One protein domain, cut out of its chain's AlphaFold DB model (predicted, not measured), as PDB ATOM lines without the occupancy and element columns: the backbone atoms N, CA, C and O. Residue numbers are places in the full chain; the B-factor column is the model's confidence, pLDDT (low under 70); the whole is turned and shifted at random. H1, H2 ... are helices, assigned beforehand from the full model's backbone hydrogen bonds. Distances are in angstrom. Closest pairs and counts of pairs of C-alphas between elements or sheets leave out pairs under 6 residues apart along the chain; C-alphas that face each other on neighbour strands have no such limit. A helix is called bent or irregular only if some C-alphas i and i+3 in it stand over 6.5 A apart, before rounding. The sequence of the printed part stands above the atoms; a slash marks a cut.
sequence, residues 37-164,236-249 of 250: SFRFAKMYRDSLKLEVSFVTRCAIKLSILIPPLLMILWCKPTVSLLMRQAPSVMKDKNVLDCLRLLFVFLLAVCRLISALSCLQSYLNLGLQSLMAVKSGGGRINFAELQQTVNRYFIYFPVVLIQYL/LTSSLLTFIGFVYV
ATOM      1  N   SER A  37     132.180 235.599 149.053       81.88
ATOM      2  CA  SER A  37     133.108 234.523 149.415       81.88
ATOM      3  C   SER A  37     134.383 234.545 148.569       81.88
ATOM      4  O   SER A  37     135.485 234.493 149.116       81.88
ATOM      5  N   PHE A  38     134.266 234.699 147.247       81.25
ATOM      6  CA  PHE A  38     135.437 234.827 146.374       81.25
ATOM      7  C   PHE A  38     136.239 236.091 146.662       81.25
ATOM      8  O   PHE A  38     137.473 236.071 146.689       81.25
ATOM      9  N   ARG A  39     135.542 237.200 146.927       77.94
ATOM     10  CA  ARG A  39     136.189 238.459 147.289       77.94
ATOM     11  C   ARG A  39     136.974 238.328 148.591       77.94
ATOM     12  O   ARG A  39     138.110 238.793 148.656       77.94
ATOM     13  N   PHE A  40     136.400 237.662 149.591       76.88
ATOM     14  CA  PHE A  40     137.080 237.345 150.844       76.88
ATOM     15  C   PHE A  40     138.339 236.497 150.606       76.88
ATOM     16  O   PHE A  40     139.398 236.832 151.133       76.88
ATOM     17  N   ALA A  41     138.268 235.462 149.761       79.19
ATOM     18  CA  ALA A  41     139.423 234.621 149.437       79.19
ATOM     19  C   ALA A  41     140.564 235.399 148.751       79.19
ATOM     20  O   ALA A  41     141.740 235.197 149.069       79.19
ATOM     21  N   LYS A  42     140.235 236.334 147.849       77.19
ATOM     22  CA  LYS A  42     141.231 237.219 147.226       77.19
ATOM     23  C   LYS A  42     141.869 238.163 148.252       77.19
ATOM     24  O   LYS A  42     143.091 238.228 148.352       77.19
ATOM     25  N   MET A  43     141.048 238.825 149.069       72.50
ATOM     26  CA  MET A  43     141.518 239.760 150.099       72.50
ATOM     27  C   MET A  43     142.355 239.080 151.187       72.50
ATOM     28  O   MET A  43     143.305 239.683 151.683       72.50
ATOM     29  N   TYR A  44     142.051 237.824 151.530       74.81
ATOM     30  CA  TYR A  44     142.874 236.994 152.412       74.81
ATOM     31  C   TYR A  44     144.311 236.902 151.898       74.81
ATOM     32  O   TYR A  44     145.256 237.200 152.630       74.81
ATOM     33  N   ARG A  45     144.482 236.543 150.620       71.88
ATOM     34  CA  ARG A  45     145.809 236.433 150.008       71.88
ATOM     35  C   ARG A  45     146.532 237.764 149.954       71.88
ATOM     36  O   ARG A  45     147.715 237.823 150.278       71.88
ATOM     37  N   ASP A  46     145.832 238.819 149.563       72.19
ATOM     38  CA  ASP A  46     146.444 240.142 149.462       72.19
ATOM     39  C   ASP A  46     146.848 240.669 150.848       72.19
ATOM     40  O   ASP A  46     147.892 241.298 150.988       72.19
ATOM     41  N   SER A  47     146.100 240.320 151.899       70.19
ATOM     42  CA  SER A  47     146.443 240.663 153.286       70.19
ATOM     43  C   SER A  47     147.632 239.866 153.836       70.19
ATOM     44  O   SER A  47     148.332 240.365 154.711       70.19
ATOM     45  N   LEU A  48     147.898 238.652 153.333       71.75
ATOM     46  CA  LEU A  48     149.089 237.872 153.710       71.75
ATOM     47  C   LEU A  48     150.389 238.459 153.150       71.75
ATOM     48  O   LEU A  48     151.446 238.258 153.745       71.75
ATOM     49  N   LYS A  49     150.314 239.170 152.019       71.69
ATOM     50  CA  LYS A  49     151.464 239.856 151.408       71.69
ATOM     51  C   LYS A  49     151.837 241.143 152.147       71.69
ATOM     52  O   LYS A  49     152.935 241.652 151.962       71.69
ATOM     53  N   LEU A  50     150.923 241.677 152.955       69.56
ATOM     54  CA  LEU A  50     151.147 242.873 153.755       69.56
ATOM     55  C   LEU A  50     151.762 242.499 155.114       69.56
ATOM     56  O   LEU A  50     151.455 241.461 155.711       69.56
ATOM     57  N   GLU A  51     152.610 243.378 155.644       69.25
ATOM     58  CA  GLU A  51     153.123 243.286 157.013       69.25
ATOM     59  C   GLU A  51     152.017 243.627 158.020       69.25
ATOM     60  O   GLU A  51     151.941 244.717 158.579       69.25
ATOM     61  N   VAL A  52     151.087 242.692 158.213       71.12
ATOM     62  CA  VAL A  52     149.992 242.835 159.176       71.12
ATOM     63  C   VAL A  52     150.385 242.295 160.552       71.12
ATOM     64  O   VAL A  52     151.170 241.351 160.670       71.12
ATOM     65  N   SER A  53     149.804 242.885 161.599       79.81
ATOM     66  CA  SER A  53     150.033 242.505 162.996       79.81
ATOM     67  C   SER A  53     149.686 241.033 163.264       79.81
ATOM     68  O   SER A  53     148.846 240.431 162.585       79.81
ATOM     69  N   PHE A  54     150.299 240.445 164.296       80.44
ATOM     70  CA  PHE A  54     150.053 239.052 164.690       80.44
ATOM     71  C   PHE A  54     148.561 238.755 164.924       80.44
ATOM     72  O   PHE A  54     148.055 237.730 164.466       80.44
ATOM     73  N   VAL A  55     147.835 239.682 165.560       80.62
ATOM     74  CA  VAL A  55     146.395 239.555 165.841       80.62
ATOM     75  C   VAL A  55     145.589 239.447 164.550       80.62
ATOM     76  O   VAL A  55     144.769 238.540 164.412       80.62
ATOM     77  N   THR A  56     145.860 240.315 163.575       78.50
ATOM     78  CA  THR A  56     145.197 240.276 162.270       78.50
ATOM     79  C   THR A  56     145.523 238.981 161.529       78.50
ATOM     80  O   THR A  56     144.614 238.344 160.999       78.50
ATOM     81  N   ARG A  57     146.783 238.518 161.546       81.38
ATOM     82  CA  ARG A  57     147.158 237.222 160.940       81.38
ATOM     83  C   ARG A  57     146.376 236.064 161.555       81.38
ATOM     84  O   ARG A  57     145.860 235.218 160.825       81.38
ATOM     85  N   CYS A  58     146.266 236.030 162.880       83.88
ATOM     86  CA  CYS A  58     145.502 235.009 163.592       83.88
ATOM     87  C   CYS A  58     144.002 235.097 163.287       83.88
ATOM     88  O   CYS A  58     143.402 234.081 162.947       83.88
ATOM     89  N   ALA A  59     143.401 236.290 163.320       84.12
ATOM     90  CA  ALA A  59     141.983 236.496 163.007       84.12
ATOM     91  C   ALA A  59     141.634 236.063 161.574       84.12
ATOM     92  O   ALA A  59     140.598 235.436 161.341       84.12
ATOM     93  N   ILE A  60     142.528 236.340 160.626       80.25
ATOM     94  CA  ILE A  60     142.391 235.951 159.223       80.25
ATOM     95  C   ILE A  60     142.450 234.418 159.076       80.25
ATOM     96  O   ILE A  60     141.589 233.829 158.422       80.25
ATOM     97  N   LYS A  61     143.412 233.746 159.727       83.00
ATOM     98  CA  LYS A  61     143.514 232.271 159.728       83.00
ATOM     99  C   LYS A  61     142.309 231.606 160.402       83.00
ATOM    100  O   LYS A  61     141.738 230.663 159.857       83.00
ATOM    101  N   LEU A  62     141.878 232.130 161.548       85.00
ATOM    102  CA  LEU A  62     140.701 231.647 162.270       85.00
ATOM    103  C   LEU A  62     139.415 231.830 161.452       85.00
ATOM    104  O   LEU A  62     138.589 230.926 161.410       85.00
ATOM    105  N   SER A  63     139.267 232.934 160.716       84.31
ATOM    106  CA  SER A  63     138.098 233.186 159.853       84.31
ATOM    107  C   SER A  63     137.922 232.175 158.708       84.31
ATOM    108  O   SER A  63     136.815 232.067 158.168       84.31
ATOM    109  N   ILE A  64     138.995 231.468 158.330       81.00
ATOM    110  CA  ILE A  64     138.982 230.354 157.367       81.00
ATOM    111  C   ILE A  64     138.768 229.011 158.065       81.00
ATOM    112  O   ILE A  64     138.056 228.163 157.538       81.00
ATOM    113  N   LEU A  65     139.371 228.812 159.238       84.56
ATOM    114  CA  LEU A  65     139.320 227.538 159.956       84.56
ATOM    115  C   LEU A  65     137.982 227.306 160.679       84.56
ATOM    116  O   LEU A  65     137.514 226.176 160.771       84.56
ATOM    117  N   ILE A  66     137.353 228.362 161.193       84.25
ATOM    118  CA  ILE A  66     136.131 228.254 161.999       84.25
ATOM    119  C   ILE A  66     134.902 227.762 161.191       84.25
ATOM    120  O   ILE A  66     134.183 226.913 161.716       84.25
ATOM    121  N   PRO A  67     134.627 228.206 159.943       85.50
ATOM    122  CA  PRO A  67     133.479 227.723 159.165       85.50
ATOM    123  C   PRO A  67     133.401 226.192 158.967       85.50
ATOM    124  O   PRO A  67     132.339 225.633 159.252       85.50
ATOM    125  N   PRO A  68     134.472 225.474 158.562       83.44
ATOM    126  CA  PRO A  68     134.423 224.016 158.454       83.44
ATOM    127  C   PRO A  68     134.328 223.327 159.823       83.44
ATOM    128  O   PRO A  68     133.653 222.307 159.937       83.44
ATOM    129  N   LEU A  69     134.923 223.891 160.883       83.81
ATOM    130  CA  LEU A  69     134.748 223.370 162.248       83.81
ATOM    131  C   LEU A  69     133.287 223.470 162.712       83.81
ATOM    132  O   LEU A  69     132.738 222.507 163.245       83.81
ATOM    133  N   LEU A  70     132.632 224.606 162.461       83.06
ATOM    134  CA  LEU A  70     131.202 224.793 162.721       83.06
ATOM    135  C   LEU A  70     130.344 223.823 161.906       83.06
ATOM    136  O   LEU A  70     129.385 223.278 162.444       83.06
ATOM    137  N   MET A  71     130.692 223.587 160.638       83.06
ATOM    138  CA  MET A  71     129.995 222.631 159.774       83.06
ATOM    139  C   MET A  71     130.053 221.210 160.356       83.06
ATOM    140  O   MET A  71     129.030 220.529 160.421       83.06
ATOM    141  N   ILE A  72     131.224 220.789 160.844       80.62
ATOM    142  CA  ILE A  72     131.412 219.502 161.529       80.62
ATOM    143  C   ILE A  72     130.574 219.449 162.819       80.62
ATOM    144  O   ILE A  72     129.885 218.462 163.067       80.62
ATOM    145  N   LEU A  73     130.561 220.526 163.611       77.00
ATOM    146  CA  LEU A  73     129.821 220.605 164.879       77.00
ATOM    147  C   LEU A  73     128.287 220.624 164.710       77.00
ATOM    148  O   LEU A  73     127.537 220.266 165.627       77.00
ATOM    149  N   TRP A  74     127.813 221.063 163.545       76.31
ATOM    150  CA  TRP A  74     126.399 221.083 163.162       76.31
ATOM    151  C   TRP A  74     125.910 219.778 162.530       76.31
ATOM    152  O   TRP A  74     124.705 219.531 162.473       76.31
ATOM    153  N   CYS A  75     126.821 218.914 162.092       74.94
ATOM    154  CA  CYS A  75     126.476 217.641 161.482       74.94
ATOM    155  C   CYS A  75     125.973 216.653 162.555       74.94
ATOM    156  O   CYS A  75     126.741 216.201 163.409       74.94
ATOM    157  N   LYS A  76     124.677 216.296 162.514       65.69
ATOM    158  CA  LYS A  76     124.033 215.315 163.419       65.69
ATOM    159  C   LYS A  76     124.860 214.026 163.637       65.69
ATOM    160  O   LYS A  76     125.042 213.654 164.799       65.69
ATOM    161  N   PRO A  77     125.413 213.358 162.600       62.78
ATOM    162  CA  PRO A  77     126.231 212.165 162.815       62.78
ATOM    163  C   PRO A  77     127.514 212.465 163.598       62.78
ATOM    164  O   PRO A  77     127.854 211.718 164.513       62.78
ATOM    165  N   THR A  78     128.195 213.582 163.332       63.84
ATOM    166  CA  THR A  78     129.417 213.956 164.061       63.84
ATOM    167  C   THR A  78     129.132 214.212 165.533       63.84
ATOM    168  O   THR A  78     129.879 213.755 166.391       63.84
ATOM    169  N   VAL A  79     128.026 214.883 165.843       67.56
ATOM    170  CA  VAL A  79     127.609 215.136 167.226       67.56
ATOM    171  C   VAL A  79     127.363 213.829 167.969       67.56
ATOM    172  O   VAL A  79     127.811 213.684 169.101       67.56
ATOM    173  N   SER A  80     126.714 212.856 167.325       64.69
ATOM    174  CA  SER A  80     126.465 211.547 167.939       64.69
ATOM    175  C   SER A  80     127.756 210.764 168.214       64.69
ATOM    176  O   SER A  80     127.885 210.128 169.259       64.69
ATOM    177  N   LEU A  81     128.749 210.863 167.323       66.69
ATOM    178  CA  LEU A  81     130.070 210.258 167.509       66.69
ATOM    179  C   LEU A  81     130.866 210.972 168.604       66.69
ATOM    180  O   LEU A  81     131.464 210.317 169.458       66.69
ATOM    181  N   LEU A  82     130.809 212.305 168.627       67.50
ATOM    182  CA  LEU A  82     131.439 213.121 169.653       67.50
ATOM    183  C   LEU A  82     130.826 212.819 171.022       67.50
ATOM    184  O   LEU A  82     131.565 212.542 171.949       67.50
ATOM    185  N   MET A  83     129.502 212.755 171.156       66.44
ATOM    186  CA  MET A  83     128.840 212.375 172.412       66.44
ATOM    187  C   MET A  83     129.199 210.953 172.867       66.44
ATOM    188  O   MET A  83     129.247 210.682 174.069       66.44
ATOM    189  N   ARG A  84     129.486 210.042 171.927       66.12
ATOM    190  CA  ARG A  84     129.901 208.666 172.232       66.12
ATOM    191  C   ARG A  84     131.341 208.581 172.745       66.12
ATOM    192  O   ARG A  84     131.608 207.763 173.620       66.12
ATOM    193  N   GLN A  85     132.247 209.405 172.218       69.56
ATOM    194  CA  GLN A  85     133.681 209.379 172.544       69.56
ATOM    195  C   GLN A  85     134.133 210.477 173.522       69.56
ATOM    196  O   GLN A  85     135.229 210.385 174.070       69.56
ATOM    197  N   ALA A  86     133.327 211.514 173.751       64.38
ATOM    198  CA  ALA A  86     133.722 212.665 174.548       64.38
ATOM    199  C   ALA A  86     133.692 212.386 176.063       64.38
ATOM    200  O   ALA A  86     132.864 211.598 176.545       64.38
ATOM    201  N   PRO A  87     134.557 213.078 176.832       63.81
ATOM    202  CA  PRO A  87     134.507 213.064 178.288       63.81
ATOM    203  C   PRO A  87     133.136 213.537 178.796       63.81
ATOM    204  O   PRO A  87     132.446 214.317 178.138       63.81
ATOM    205  N   SER A  88     132.746 213.071 179.985       59.12
ATOM    206  CA  SER A  88     131.419 213.268 180.600       59.12
ATOM    207  C   SER A  88     130.910 214.716 180.600       59.12
ATOM    208  O   SER A  88     129.708 214.929 180.496       59.12
ATOM    209  N   VAL A  89     131.809 215.704 180.630       58.34
ATOM    210  CA  VAL A  89     131.494 217.145 180.620       58.34
ATOM    211  C   VAL A  89     130.918 217.631 179.278       58.34
ATOM    212  O   VAL A  89     130.131 218.571 179.250       58.34
ATOM    213  N   MET A  90     131.266 216.991 178.155       59.25
ATOM    214  CA  MET A  90     130.819 217.390 176.808       59.25
ATOM    215  C   MET A  90     129.585 216.615 176.322       59.25
ATOM    216  O   MET A  90     129.098 216.862 175.220       59.25
ATOM    217  N   LYS A  91     129.086 215.668 177.130       61.22
ATOM    218  CA  LYS A  91     127.863 214.906 176.832       61.22
ATOM    219  C   LYS A  91     126.592 215.717 177.075       61.22
ATOM    220  O   LYS A  91     125.541 215.346 176.562       61.22
ATOM    221  N   ASP A  92     126.685 216.811 177.830       68.12
ATOM    222  CA  ASP A  92     125.548 217.688 178.067       68.12
ATOM    223  C   ASP A  92     125.200 218.484 176.795       68.12
ATOM    224  O   ASP A  92     126.029 219.201 176.218       68.12
ATOM    225  N   LYS A  93     123.941 218.366 176.367       68.38
ATOM    226  CA  LYS A  93     123.376 219.060 175.203       68.38
ATOM    227  C   LYS A  93     123.535 220.577 175.334       68.38
ATOM    228  O   LYS A  93     123.859 221.251 174.356       68.38
ATOM    229  N   ASN A  94     123.425 221.098 176.556       70.50
ATOM    230  CA  ASN A  94     123.515 222.531 176.821       70.50
ATOM    231  C   ASN A  94     124.926 223.094 176.582       70.50
ATOM    232  O   ASN A  94     125.079 224.222 176.103       70.50
ATOM    233  N   VAL A  95     125.965 222.316 176.902       73.62
ATOM    234  CA  VAL A  95     127.370 222.710 176.698       73.62
ATOM    235  C   VAL A  95     127.694 222.750 175.206       73.62
ATOM    236  O   VAL A  95     128.342 223.688 174.736       73.62
ATOM    237  N   LEU A  96     127.186 221.779 174.444       76.25
ATOM    238  CA  LEU A  96     127.351 221.730 172.994       76.25
ATOM    239  C   LEU A  96     126.688 222.925 172.294       76.25
ATOM    240  O   LEU A  96     127.287 223.532 171.402       76.25
ATOM    241  N   ASP A  97     125.481 223.295 172.714       74.19
ATOM    242  CA  ASP A  97     124.759 224.430 172.136       74.19
ATOM    243  C   ASP A  97     125.424 225.773 172.478       74.19
ATOM    244  O   ASP A  97     125.545 226.646 171.611       74.19
ATOM    245  N   CYS A  98     125.976 225.911 173.689       76.12
ATOM    246  CA  CYS A  98     126.817 227.057 174.048       76.12
ATOM    247  C   CYS A  98     128.082 227.137 173.182       76.12
ATOM    248  O   CYS A  98     128.430 228.217 172.700       76.12
ATOM    249  N   LEU A  99     128.753 226.006 172.949       80.56
ATOM    250  CA  LEU A  99     129.965 225.948 172.136       80.56
ATOM    251  C   LEU A  99     129.691 226.371 170.684       80.56
ATOM    252  O   LEU A  99     130.450 227.157 170.115       80.56
ATOM    253  N   ARG A 100     128.580 225.911 170.094       82.81
ATOM    254  CA  ARG A 100     128.148 226.319 168.745       82.81
ATOM    255  C   ARG A 100     127.954 227.829 168.644       82.81
ATOM    256  O   ARG A 100     128.481 228.448 167.721       82.81
ATOM    257  N   LEU A 101     127.238 228.424 169.600       81.81
ATOM    258  CA  LEU A 101     127.008 229.871 169.640       81.81
ATOM    259  C   LEU A 101     128.314 230.651 169.831       81.81
ATOM    260  O   LEU A 101     128.516 231.675 169.174       81.81
ATOM    261  N   LEU A 102     129.224 230.146 170.670       85.12
ATOM    262  CA  LEU A 102     130.543 230.741 170.872       85.12
ATOM    263  C   LEU A 102     131.359 230.751 169.573       85.12
ATOM    264  O   LEU A 102     131.932 231.783 169.230       85.12
ATOM    265  N   PHE A 103     131.379 229.649 168.819       85.81
ATOM    266  CA  PHE A 103     132.083 229.594 167.536       85.81
ATOM    267  C   PHE A 103     131.477 230.531 166.486       85.81
ATOM    268  O   PHE A 103     132.230 231.166 165.748       85.81
ATOM    269  N   VAL A 104     130.145 230.660 166.423       86.94
ATOM    270  CA  VAL A 104     129.493 231.639 165.535       86.94
ATOM    271  C   VAL A 104     129.915 233.062 165.900       86.94
ATOM    272  O   VAL A 104     130.277 233.845 165.020       86.94
ATOM    273  N   PHE A 105     129.896 233.400 167.190       86.88
ATOM    274  CA  PHE A 105     130.300 234.723 167.656       86.88
ATOM    275  C   PHE A 105     131.782 234.993 167.372       86.88
ATOM    276  O   PHE A 105     132.130 236.048 166.841       86.88
ATOM    277  N   LEU A 106     132.653 234.017 167.645       87.88
ATOM    278  CA  LEU A 106     134.079 234.105 167.350       87.88
ATOM    279  C   LEU A 106     134.323 234.310 165.849       87.88
ATOM    280  O   LEU A 106     135.110 235.176 165.476       87.88
ATOM    281  N   LEU A 107     133.607 233.582 164.985       87.50
ATOM    282  CA  LEU A 107     133.670 233.774 163.537       87.50
ATOM    283  C   LEU A 107     133.274 235.199 163.142       87.50
ATOM    284  O   LEU A 107     133.973 235.821 162.344       87.50
ATOM    285  N   ALA A 108     132.188 235.729 163.708       88.06
ATOM    286  CA  ALA A 108     131.733 237.087 163.426       88.06
ATOM    287  C   ALA A 108     132.782 238.137 163.828       88.06
ATOM    288  O   ALA A 108     133.127 239.003 163.021       88.06
ATOM    289  N   VAL A 109     133.355 238.021 165.030       88.19
ATOM    290  CA  VAL A 109     134.413 238.922 165.517       88.19
ATOM    291  C   VAL A 109     135.673 238.813 164.657       88.19
ATOM    292  O   VAL A 109     136.201 239.831 164.205       88.19
ATOM    293  N   CYS A 110     136.137 237.596 164.358       85.56
ATOM    294  CA  CYS A 110     137.298 237.386 163.493       85.56
ATOM    295  C   CYS A 110     137.081 237.984 162.095       85.56
ATOM    296  O   CYS A 110     137.997 238.606 161.547       85.56
ATOM    297  N   ARG A 111     135.868 237.864 161.537       84.50
ATOM    298  CA  ARG A 111     135.510 238.469 160.249       84.50
ATOM    299  C   ARG A 111     135.511 239.992 160.323       84.50
ATOM    300  O   ARG A 111     136.070 240.593 159.413       84.50
ATOM    301  N   LEU A 112     134.985 240.610 161.381       84.62
ATOM    302  CA  LEU A 112     135.005 242.071 161.567       84.62
ATOM    303  C   LEU A 112     136.431 242.633 161.679       84.62
ATOM    304  O   LEU A 112     136.761 243.603 160.998       84.62
ATOM    305  N   ILE A 113     137.302 241.989 162.462       82.94
ATOM    306  CA  ILE A 113     138.722 242.382 162.568       82.94
ATOM    307  C   ILE A 113     139.409 242.248 161.203       82.94
ATOM    308  O   ILE A 113     140.123 243.148 160.756       82.94
ATOM    309  N   SER A 114     139.145 241.140 160.503       77.44
ATOM    310  CA  SER A 114     139.686 240.903 159.163       77.44
ATOM    311  C   SER A 114     139.137 241.900 158.135       77.44
ATOM    312  O   SER A 114     139.865 242.268 157.216       77.44
ATOM    313  N   ALA A 115     137.896 242.378 158.298       79.50
ATOM    314  CA  ALA A 115     137.255 243.329 157.392       79.50
ATOM    315  C   ALA A 115     138.049 244.631 157.306       79.50
ATOM    316  O   ALA A 115     138.338 245.085 156.205       79.50
ATOM    317  N   LEU A 116     138.471 245.178 158.451       79.50
ATOM    318  CA  LEU A 116     139.260 246.412 158.517       79.50
ATOM    319  C   LEU A 116     140.584 246.280 157.751       79.50
ATOM    320  O   LEU A 116     140.961 247.165 156.985       79.50
ATOM    321  N   SER A 117     141.266 245.144 157.901       74.88
ATOM    322  CA  SER A 117     142.548 244.899 157.225       74.88
ATOM    323  C   SER A 117     142.378 244.621 155.726       74.88
ATOM    324  O   SER A 117     143.147 245.125 154.909       74.88
ATOM    325  N   CYS A 118     141.326 243.890 155.344       74.25
ATOM    326  CA  CYS A 118     140.972 243.673 153.940       74.25
ATOM    327  C   CYS A 118     140.625 244.996 153.244       74.25
ATOM    328  O   CYS A 118     140.993 245.225 152.094       74.25
ATOM    329  N   LEU A 119     139.932 245.880 153.956       75.94
ATOM    330  CA  LEU A 119     139.517 247.182 153.464       75.94
ATOM    331  C   LEU A 119     140.715 248.119 153.256       75.94
ATOM    332  O   LEU A 119     140.786 248.804 152.236       75.94
ATOM    333  N   GLN A 120     141.705 248.062 154.150       80.81
ATOM    334  CA  GLN A 120     142.984 248.749 153.966       80.81
ATOM    335  C   GLN A 120     143.735 248.243 152.724       80.81
ATOM    336  O   GLN A 120     144.241 249.040 151.938       80.81
ATOM    337  N   SER A 121     143.764 246.925 152.497       77.81
ATOM    338  CA  SER A 121     144.359 246.345 151.284       77.81
ATOM    339  C   SER A 121     143.629 246.797 150.010       77.81
ATOM    340  O   SER A 121     144.257 247.127 149.003       77.81
ATOM    341  N   TYR A 122     142.300 246.917 150.067       78.56
ATOM    342  CA  TYR A 122     141.513 247.440 148.952       78.56
ATOM    343  C   TYR A 122     141.837 248.907 148.629       78.56
ATOM    344  O   TYR A 122     141.948 249.260 147.457       78.56
ATOM    345  N   LEU A 123     142.051 249.755 149.638       82.06
ATOM    346  CA  LEU A 123     142.515 251.132 149.422       82.06
ATOM    347  C   LEU A 123     143.931 251.172 148.831       82.06
ATOM    348  O   LEU A 123     144.215 251.992 147.953       82.06
ATOM    349  N   ASN A 124     144.796 250.240 149.238       83.62
ATOM    350  CA  ASN A 124     146.144 250.117 148.687       83.62
ATOM    351  C   ASN A 124     146.146 249.751 147.193       83.62
ATOM    352  O   ASN A 124     147.067 250.158 146.489       83.62
ATOM    353  N   LEU A 125     145.118 249.071 146.666       81.38
ATOM    354  CA  LEU A 125     144.971 248.858 145.214       81.38
ATOM    355  C   LEU A 125     144.809 250.184 144.457       81.38
ATOM    356  O   LEU A 125     145.371 250.344 143.375       81.38
ATOM    357  N   GLY A 126     144.100 251.152 145.046       81.94
ATOM    358  CA  GLY A 126     144.010 252.509 144.506       81.94
ATOM    359  C   GLY A 126     145.392 253.157 144.411       81.94
ATOM    360  O   GLY A 126     145.778 253.632 143.344       81.94
ATOM    361  N   LEU A 127     146.189 253.077 145.482       82.00
ATOM    362  CA  LEU A 127     147.574 253.570 145.494       82.00
ATOM    363  C   LEU A 127     148.486 252.846 144.492       82.00
ATOM    364  O   LEU A 127     149.305 253.480 143.833       82.00
ATOM    365  N   GLN A 128     148.343 251.533 144.334       83.62
ATOM    366  CA  GLN A 128     149.128 250.771 143.361       83.62
ATOM    367  C   GLN A 128     148.767 251.141 141.922       83.62
ATOM    368  O   GLN A 128     149.664 251.306 141.098       83.62
ATOM    369  N   SER A 129     147.479 251.347 141.627       81.06
ATOM    370  CA  SER A 129     147.038 251.805 140.304       81.06
ATOM    371  C   SER A 129     147.608 253.188 139.958       81.06
ATOM    372  O   SER A 129     148.059 253.404 138.836       81.06
ATOM    373  N   LEU A 130     147.704 254.084 140.947       82.25
ATOM    374  CA  LEU A 130     148.366 255.382 140.805       82.25
ATOM    375  C   LEU A 130     149.853 255.240 140.470       82.25
ATOM    376  O   LEU A 130     150.351 255.901 139.558       82.25
ATOM    377  N   MET A 131     150.565 254.385 141.208       81.06
ATOM    378  CA  MET A 131     151.996 254.158 140.997       81.06
ATOM    379  C   MET A 131     152.275 253.517 139.635       81.06
ATOM    380  O   MET A 131     153.208 253.943 138.959       81.06
ATOM    381  N   ALA A 132     151.438 252.571 139.199       82.50
ATOM    382  CA  ALA A 132     151.552 251.926 137.892       82.50
ATOM    383  C   ALA A 132     151.376 252.927 136.735       82.50
ATOM    384  O   ALA A 132     152.181 252.949 135.803       82.50
ATOM    385  N   VAL A 133     150.376 253.811 136.826       78.88
ATOM    386  CA  VAL A 133     150.169 254.888 135.841       78.88
ATOM    387  C   VAL A 133     151.337 255.878 135.866       78.88
ATOM    388  O   VAL A 133     151.829 256.269 134.809       78.88
ATOM    389  N   LYS A 134     151.846 256.227 137.056       77.62
ATOM    390  CA  LYS A 134     153.020 257.100 137.218       77.62
ATOM    391  C   LYS A 134     154.288 256.514 136.590       77.62
ATOM    392  O   LYS A 134     155.070 257.259 136.006       77.62
ATOM    393  N   SER A 135     154.492 255.202 136.688       77.94
ATOM    394  CA  SER A 135     155.645 254.517 136.089       77.94
ATOM    395  C   SER A 135     155.549 254.336 134.570       77.94
ATOM    396  O   SER A 135     156.560 254.049 133.939       77.94
ATOM    397  N   GLY A 136     154.368 254.521 133.972       76.38
ATOM    398  CA  GLY A 136     154.109 254.280 132.546       76.38
ATOM    399  C   GLY A 136     154.707 255.301 131.566       76.38
ATOM    400  O   GLY A 136     154.456 255.196 130.370       76.38
ATOM    401  N   GLY A 137     155.470 256.298 132.031       60.31
ATOM    402  CA  GLY A 137     156.317 257.165 131.192       60.31
ATOM    403  C   GLY A 137     155.614 258.136 130.224       60.31
ATOM    404  O   GLY A 137     156.297 258.885 129.530       60.31
ATOM    405  N   GLY A 138     154.278 258.156 130.162       77.69
ATOM    406  CA  GLY A 138     153.499 259.050 129.293       77.69
ATOM    407  C   GLY A 138     153.176 260.421 129.905       77.69
ATOM    408  O   GLY A 138     153.429 260.679 131.080       77.69
ATOM    409  N   ARG A 139     152.564 261.319 129.117       69.62
ATOM    410  CA  ARG A 139     152.029 262.605 129.602       69.62
ATOM    411  C   ARG A 139     150.724 262.355 130.364       69.62
ATOM    412  O   ARG A 139     149.652 262.323 129.772       69.62
ATOM    413  N   ILE A 140     150.834 262.123 131.669       69.81
ATOM    414  CA  ILE A 140     149.704 261.723 132.518       69.81
ATOM    415  C   ILE A 140     148.791 262.925 132.759       69.81
ATOM    416  O   ILE A 140     149.220 263.941 133.309       69.81
ATOM    417  N   ASN A 141     147.522 262.800 132.377       78.75
ATOM    418  CA  ASN A 141     146.512 263.788 132.721       78.75
ATOM    419  C   ASN A 141     146.057 263.574 134.174       78.75
ATOM    420  O   ASN A 141     145.619 262.485 134.549       78.75
ATOM    421  N   PHE A 142     146.132 264.621 134.998       80.50
ATOM    422  CA  PHE A 142     145.717 264.564 136.404       80.50
ATOM    423  C   PHE A 142     144.234 264.169 136.555       80.50
ATOM    424  O   PHE A 142     143.869 263.491 137.515       80.50
ATOM    425  N   ALA A 143     143.395 264.509 135.568       83.56
ATOM    426  CA  ALA A 143     141.978 264.149 135.549       83.56
ATOM    427  C   ALA A 143     141.739 262.627 135.472       83.56
ATOM    428  O   ALA A 143     140.910 262.096 136.209       83.56
ATOM    429  N   GLU A 144     142.492 261.908 134.634       82.19
ATOM    430  CA  GLU A 144     142.370 260.446 134.489       82.19
ATOM    431  C   GLU A 144     142.859 259.716 135.747       82.19
ATOM    432  O   GLU A 144     142.265 258.729 136.199       82.19
ATOM    433  N   LEU A 145     143.912 260.258 136.362       81.38
ATOM    434  CA  LEU A 145     144.460 259.773 137.621       81.38
ATOM    435  C   LEU A 145     143.433 259.909 138.758       81.38
ATOM    436  O   LEU A 145     143.132 258.939 139.461       81.38
ATOM    437  N   GLN A 146     142.839 261.098 138.892       83.50
ATOM    438  CA  GLN A 146     141.812 261.383 139.890       83.50
ATOM    439  C   GLN A 146     140.557 260.528 139.673       83.50
ATOM    440  O   GLN A 146     140.003 260.002 140.639       83.50
ATOM    441  N   GLN A 147     140.128 260.326 138.423       86.38
ATOM    442  CA  GLN A 147     138.964 259.495 138.107       86.38
ATOM    443  C   GLN A 147     139.185 258.024 138.485       86.38
ATOM    444  O   GLN A 147     138.266 257.371 138.990       86.38
ATOM    445  N   THR A 148     140.398 257.508 138.282       82.50
ATOM    446  CA  THR A 148     140.760 256.131 138.644       82.50
ATOM    447  C   THR A 148     140.683 255.919 140.153       82.50
ATOM    448  O   THR A 148     140.022 254.989 140.611       82.50
ATOM    449  N   VAL A 149     141.266 256.824 140.941       84.81
ATOM    450  CA  VAL A 149     141.208 256.763 142.412       84.81
ATOM    451  C   VAL A 149     139.783 256.924 142.922       84.81
ATOM    452  O   VAL A 149     139.322 256.115 143.727       84.81
ATOM    453  N   ASN A 150     139.065 257.931 142.420       87.06
ATOM    454  CA  ASN A 150     137.694 258.223 142.831       87.06
ATOM    455  C   ASN A 150     136.768 257.020 142.611       87.06
ATOM    456  O   ASN A 150     135.923 256.721 143.452       87.06
ATOM    457  N   ARG A 151     136.978 256.263 141.526       86.75
ATOM    458  CA  ARG A 151     136.253 255.016 141.276       86.75
ATOM    459  C   ARG A 151     136.404 254.039 142.447       86.75
ATOM    460  O   ARG A 151     135.398 253.546 142.947       86.75
ATOM    461  N   TYR A 152     137.622 253.783 142.927       86.75
ATOM    462  CA  TYR A 152     137.838 252.857 144.047       86.75
ATOM    463  C   TYR A 152     137.161 253.326 145.343       86.75
ATOM    464  O   TYR A 152     136.571 252.495 146.038       86.75
ATOM    465  N   PHE A 153     137.177 254.631 145.629       85.06
ATOM    466  CA  PHE A 153     136.506 255.209 146.799       85.06
ATOM    467  C   PHE A 153     134.976 255.163 146.702       85.06
ATOM    468  O   PHE A 153     134.326 254.815 147.681       85.06
ATOM    469  N   ILE A 154     134.382 255.428 145.533       89.25
ATOM    470  CA  ILE A 154     132.919 255.349 145.355       89.25
ATOM    471  C   ILE A 154     132.410 253.919 145.571       89.25
ATOM    472  O   ILE A 154     131.365 253.719 146.188       89.25
ATOM    473  N   TYR A 155     133.148 252.906 145.107       88.62
ATOM    474  CA  TYR A 155     132.740 251.510 145.293       88.62
ATOM    475  C   TYR A 155     132.999 250.978 146.708       88.62
ATOM    476  O   TYR A 155     132.440 249.942 147.066       88.62
ATOM    477  N   PHE A 156     133.805 251.663 147.520       85.94
ATOM    478  CA  PHE A 156     134.231 251.219 148.848       85.94
ATOM    479  C   PHE A 156     133.081 250.829 149.800       85.94
ATOM    480  O   PHE A 156     133.147 249.737 150.368       85.94
ATOM    481  N   PRO A 157     131.995 251.615 149.957       87.00
ATOM    482  CA  PRO A 157     130.901 251.242 150.855       87.00
ATOM    483  C   PRO A 157     130.172 249.980 150.386       87.00
ATOM    484  O   PRO A 157     129.794 249.139 151.198       87.00
ATOM    485  N   VAL A 158     130.035 249.801 149.069       87.88
ATOM    486  CA  VAL A 158     129.444 248.589 148.484       87.88
ATOM    487  C   VAL A 158     130.293 247.368 148.839       87.88
ATOM    488  O   VAL A 158     129.753 246.325 149.209       87.88
ATOM    489  N   VAL A 159     131.623 247.504 148.799       83.19
ATOM    490  CA  VAL A 159     132.552 246.449 149.240       83.19
ATOM    491  C   VAL A 159     132.354 246.105 150.711       83.19
ATOM    492  O   VAL A 159     132.290 244.927 151.064       83.19
ATOM    493  N   LEU A 160     132.262 247.128 151.560       84.75
ATOM    494  CA  LEU A 160     132.102 246.960 152.999       84.75
ATOM    495  C   LEU A 160     130.808 246.208 153.323       84.75
ATOM    496  O   LEU A 160     130.826 245.247 154.092       84.75
ATOM    497  N   ILE A 161     129.702 246.593 152.683       86.06
ATOM    498  CA  ILE A 161     128.405 245.937 152.863       86.06
ATOM    499  C   ILE A 161     128.476 244.482 152.395       86.06
ATOM    500  O   ILE A 161     128.070 243.595 153.140       86.06
ATOM    501  N   GLN A 162     129.052 244.204 151.221       86.31
ATOM    502  CA  GLN A 162     129.215 242.828 150.725       86.31
ATOM    503  C   GLN A 162     129.994 241.938 151.701       86.31
ATOM    504  O   GLN A 162     129.712 240.746 151.803       86.31
ATOM    505  N   TYR A 163     130.953 242.508 152.427       80.56
ATOM    506  CA  TYR A 163     131.719 241.791 153.439       80.56
ATOM    507  C   TYR A 163     130.914 241.557 154.728       80.56
ATOM    508  O   TYR A 163     131.039 240.509 155.368       80.56
ATOM    509  N   LEU A 164     130.070 242.518 155.105       83.75
ATOM    510  CA  LEU A 164     129.264 242.468 156.321       83.75
ATOM    511  C   LEU A 164     128.015 241.581 156.172       83.75
ATOM    512  O   LEU A 164     127.618 240.927 157.134       83.75
ATOM    513  N   LEU A 236     128.451 225.570 154.618       87.38
ATOM    514  CA  LEU A 236     128.903 224.720 153.523       87.38
ATOM    515  C   LEU A 236     129.333 225.574 152.329       87.38
ATOM    516  O   LEU A 236     130.468 225.462 151.871       87.38
ATOM    517  N   THR A 237     128.462 226.485 151.885       85.94
ATOM    518  CA  THR A 237     128.747 227.407 150.777       85.94
ATOM    519  C   THR A 237     129.991 228.246 151.081       85.94
ATOM    520  O   THR A 237     130.916 228.311 150.271       85.94
ATOM    521  N   SER A 238     130.068 228.820 152.284       83.44
ATOM    522  CA  SER A 238     131.213 229.633 152.712       83.44
ATOM    523  C   SER A 238     132.519 228.831 152.763       83.44
ATOM    524  O   SER A 238     133.572 229.348 152.387       83.44
ATOM    525  N   SER A 239     132.472 227.572 153.209       83.69
ATOM    526  CA  SER A 239     133.653 226.708 153.329       83.69
ATOM    527  C   SER A 239     134.141 226.233 151.960       83.69
ATOM    528  O   SER A 239     135.326 226.373 151.656       83.69
ATOM    529  N   LEU A 240     133.228 225.753 151.107       84.69
ATOM    530  CA  LEU A 240     133.542 225.301 149.749       84.69
ATOM    531  C   LEU A 240     134.132 226.429 148.901       84.69
ATOM    532  O   LEU A 240     135.152 226.241 148.245       84.69
ATOM    533  N   LEU A 241     133.538 227.621 148.942       80.06
ATOM    534  CA  LEU A 241     134.002 228.749 148.135       80.06
ATOM    535  C   LEU A 241     135.319 229.340 148.638       80.06
ATOM    536  O   LEU A 241     136.129 229.791 147.832       80.06
ATOM    537  N   THR A 242     135.566 229.305 149.950       73.75
ATOM    538  CA  THR A 242     136.880 229.675 150.498       73.75
ATOM    539  C   THR A 242     137.943 228.665 150.062       73.75
ATOM    540  O   THR A 242     139.045 229.069 149.696       73.75
ATOM    541  N   PHE A 243     137.611 227.369 150.027       76.81
ATOM    542  CA  PHE A 243     138.512 226.321 149.545       76.81
ATOM    543  C   PHE A 243     138.790 226.440 148.039       76.81
ATOM    544  O   PHE A 243     139.944 226.426 147.628       76.81
ATOM    545  N   ILE A 244     137.759 226.656 147.218       78.50
ATOM    546  CA  ILE A 244     137.894 226.919 145.774       78.50
ATOM    547  C   ILE A 244     138.726 228.178 145.537       78.50
ATOM    548  O   ILE A 244     139.658 228.153 144.739       78.50
ATOM    549  N   GLY A 245     138.441 229.263 146.261       67.69
ATOM    550  CA  GLY A 245     139.231 230.488 146.198       67.69
ATOM    551  C   GLY A 245     140.686 230.267 146.614       67.69
ATOM    552  O   GLY A 245     141.580 230.889 146.050       67.69
ATOM    553  N   PHE A 246     140.955 229.355 147.550       67.06
ATOM    554  CA  PHE A 246     142.312 228.938 147.882       67.06
ATOM    555  C   PHE A 246     142.946 228.121 146.752       67.06
ATOM    556  O   PHE A 246     144.056 228.434 146.370       67.06
ATOM    557  N   VAL A 247     142.270 227.153 146.141       73.94
ATOM    558  CA  VAL A 247     142.880 226.327 145.081       73.94
ATOM    559  C   VAL A 247     143.138 227.126 143.795       73.94
ATOM    560  O   VAL A 247     144.238 227.068 143.264       73.94
ATOM    561  N   TYR A 248     142.174 227.927 143.332       62.69
ATOM    562  CA  TYR A 248     142.198 228.555 141.997       62.69
ATOM    563  C   TYR A 248     143.146 229.744 141.810       62.69
ATOM    564  O   TYR A 248     143.294 230.222 140.691       62.69
ATOM    565  N   VAL A 249     143.737 230.283 142.876       51.25
ATOM    566  CA  VAL A 249     144.741 231.363 142.737       51.25
ATOM    567  C   VAL A 249     146.127 230.951 143.265       51.25
ATOM    568  O   VAL A 249     146.977 231.778 143.587       51.25
TER     569      VAL A 249
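Overview. This is residues 37 to 164 and 236 to 249 of the 250 residues of an uncharacterized protein of Soboliphyme baturini (UniProt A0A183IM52). One long helix, H4, makes a rod; H5 folds back along its second half as a hairpin, H1 and H2 cross it, H6 packs on H1 and H2, and H3 sits at one end. The printed part has 142 residues, 121 of them in six named helices, H1 to H6 in order along the chain, with no named strand; its class is all helix, and it is loose, with a radius of gyration of the C-alphas of 20.6 A and spans of 73 by 26 by 25 A.

Along the chain. Find C-alpha 93 at (123.376, 219.060, 175.203); H4, residues 93 to 135, runs 61.9 A. H5, residues 142 to 164, one helix by its hydrogen bonds, is bent, with C-alphas 154 and 157 7.2 A apart: H5a ends at 154, H5b begins at 157. H2, residues 54 to 74, runs 29.7 A; H1 is 37 to 48, H3 76 to 85, H6 236 to 247, ending at (142.880, 226.327, 145.081).

Arrangement. At the hub H4, residues 123 to 133 touch H5a, a hairpin at 6 degrees; closest C-alphas, Gly 126 and Val 149, 5.5 A. Every O i to N i+4 pair is within hydrogen-bond range in H1, H3, H5b and H6; 14 of 17 in H2, 37 of 39 in H4, 8 of 9 in H5a.

Size, cuts and confidence. Residues 165 to 235 are cut out; C-alphas 164 and 236 stand 18.0 A apart. Confidence is under 70 at, among others, residues 76 to 93.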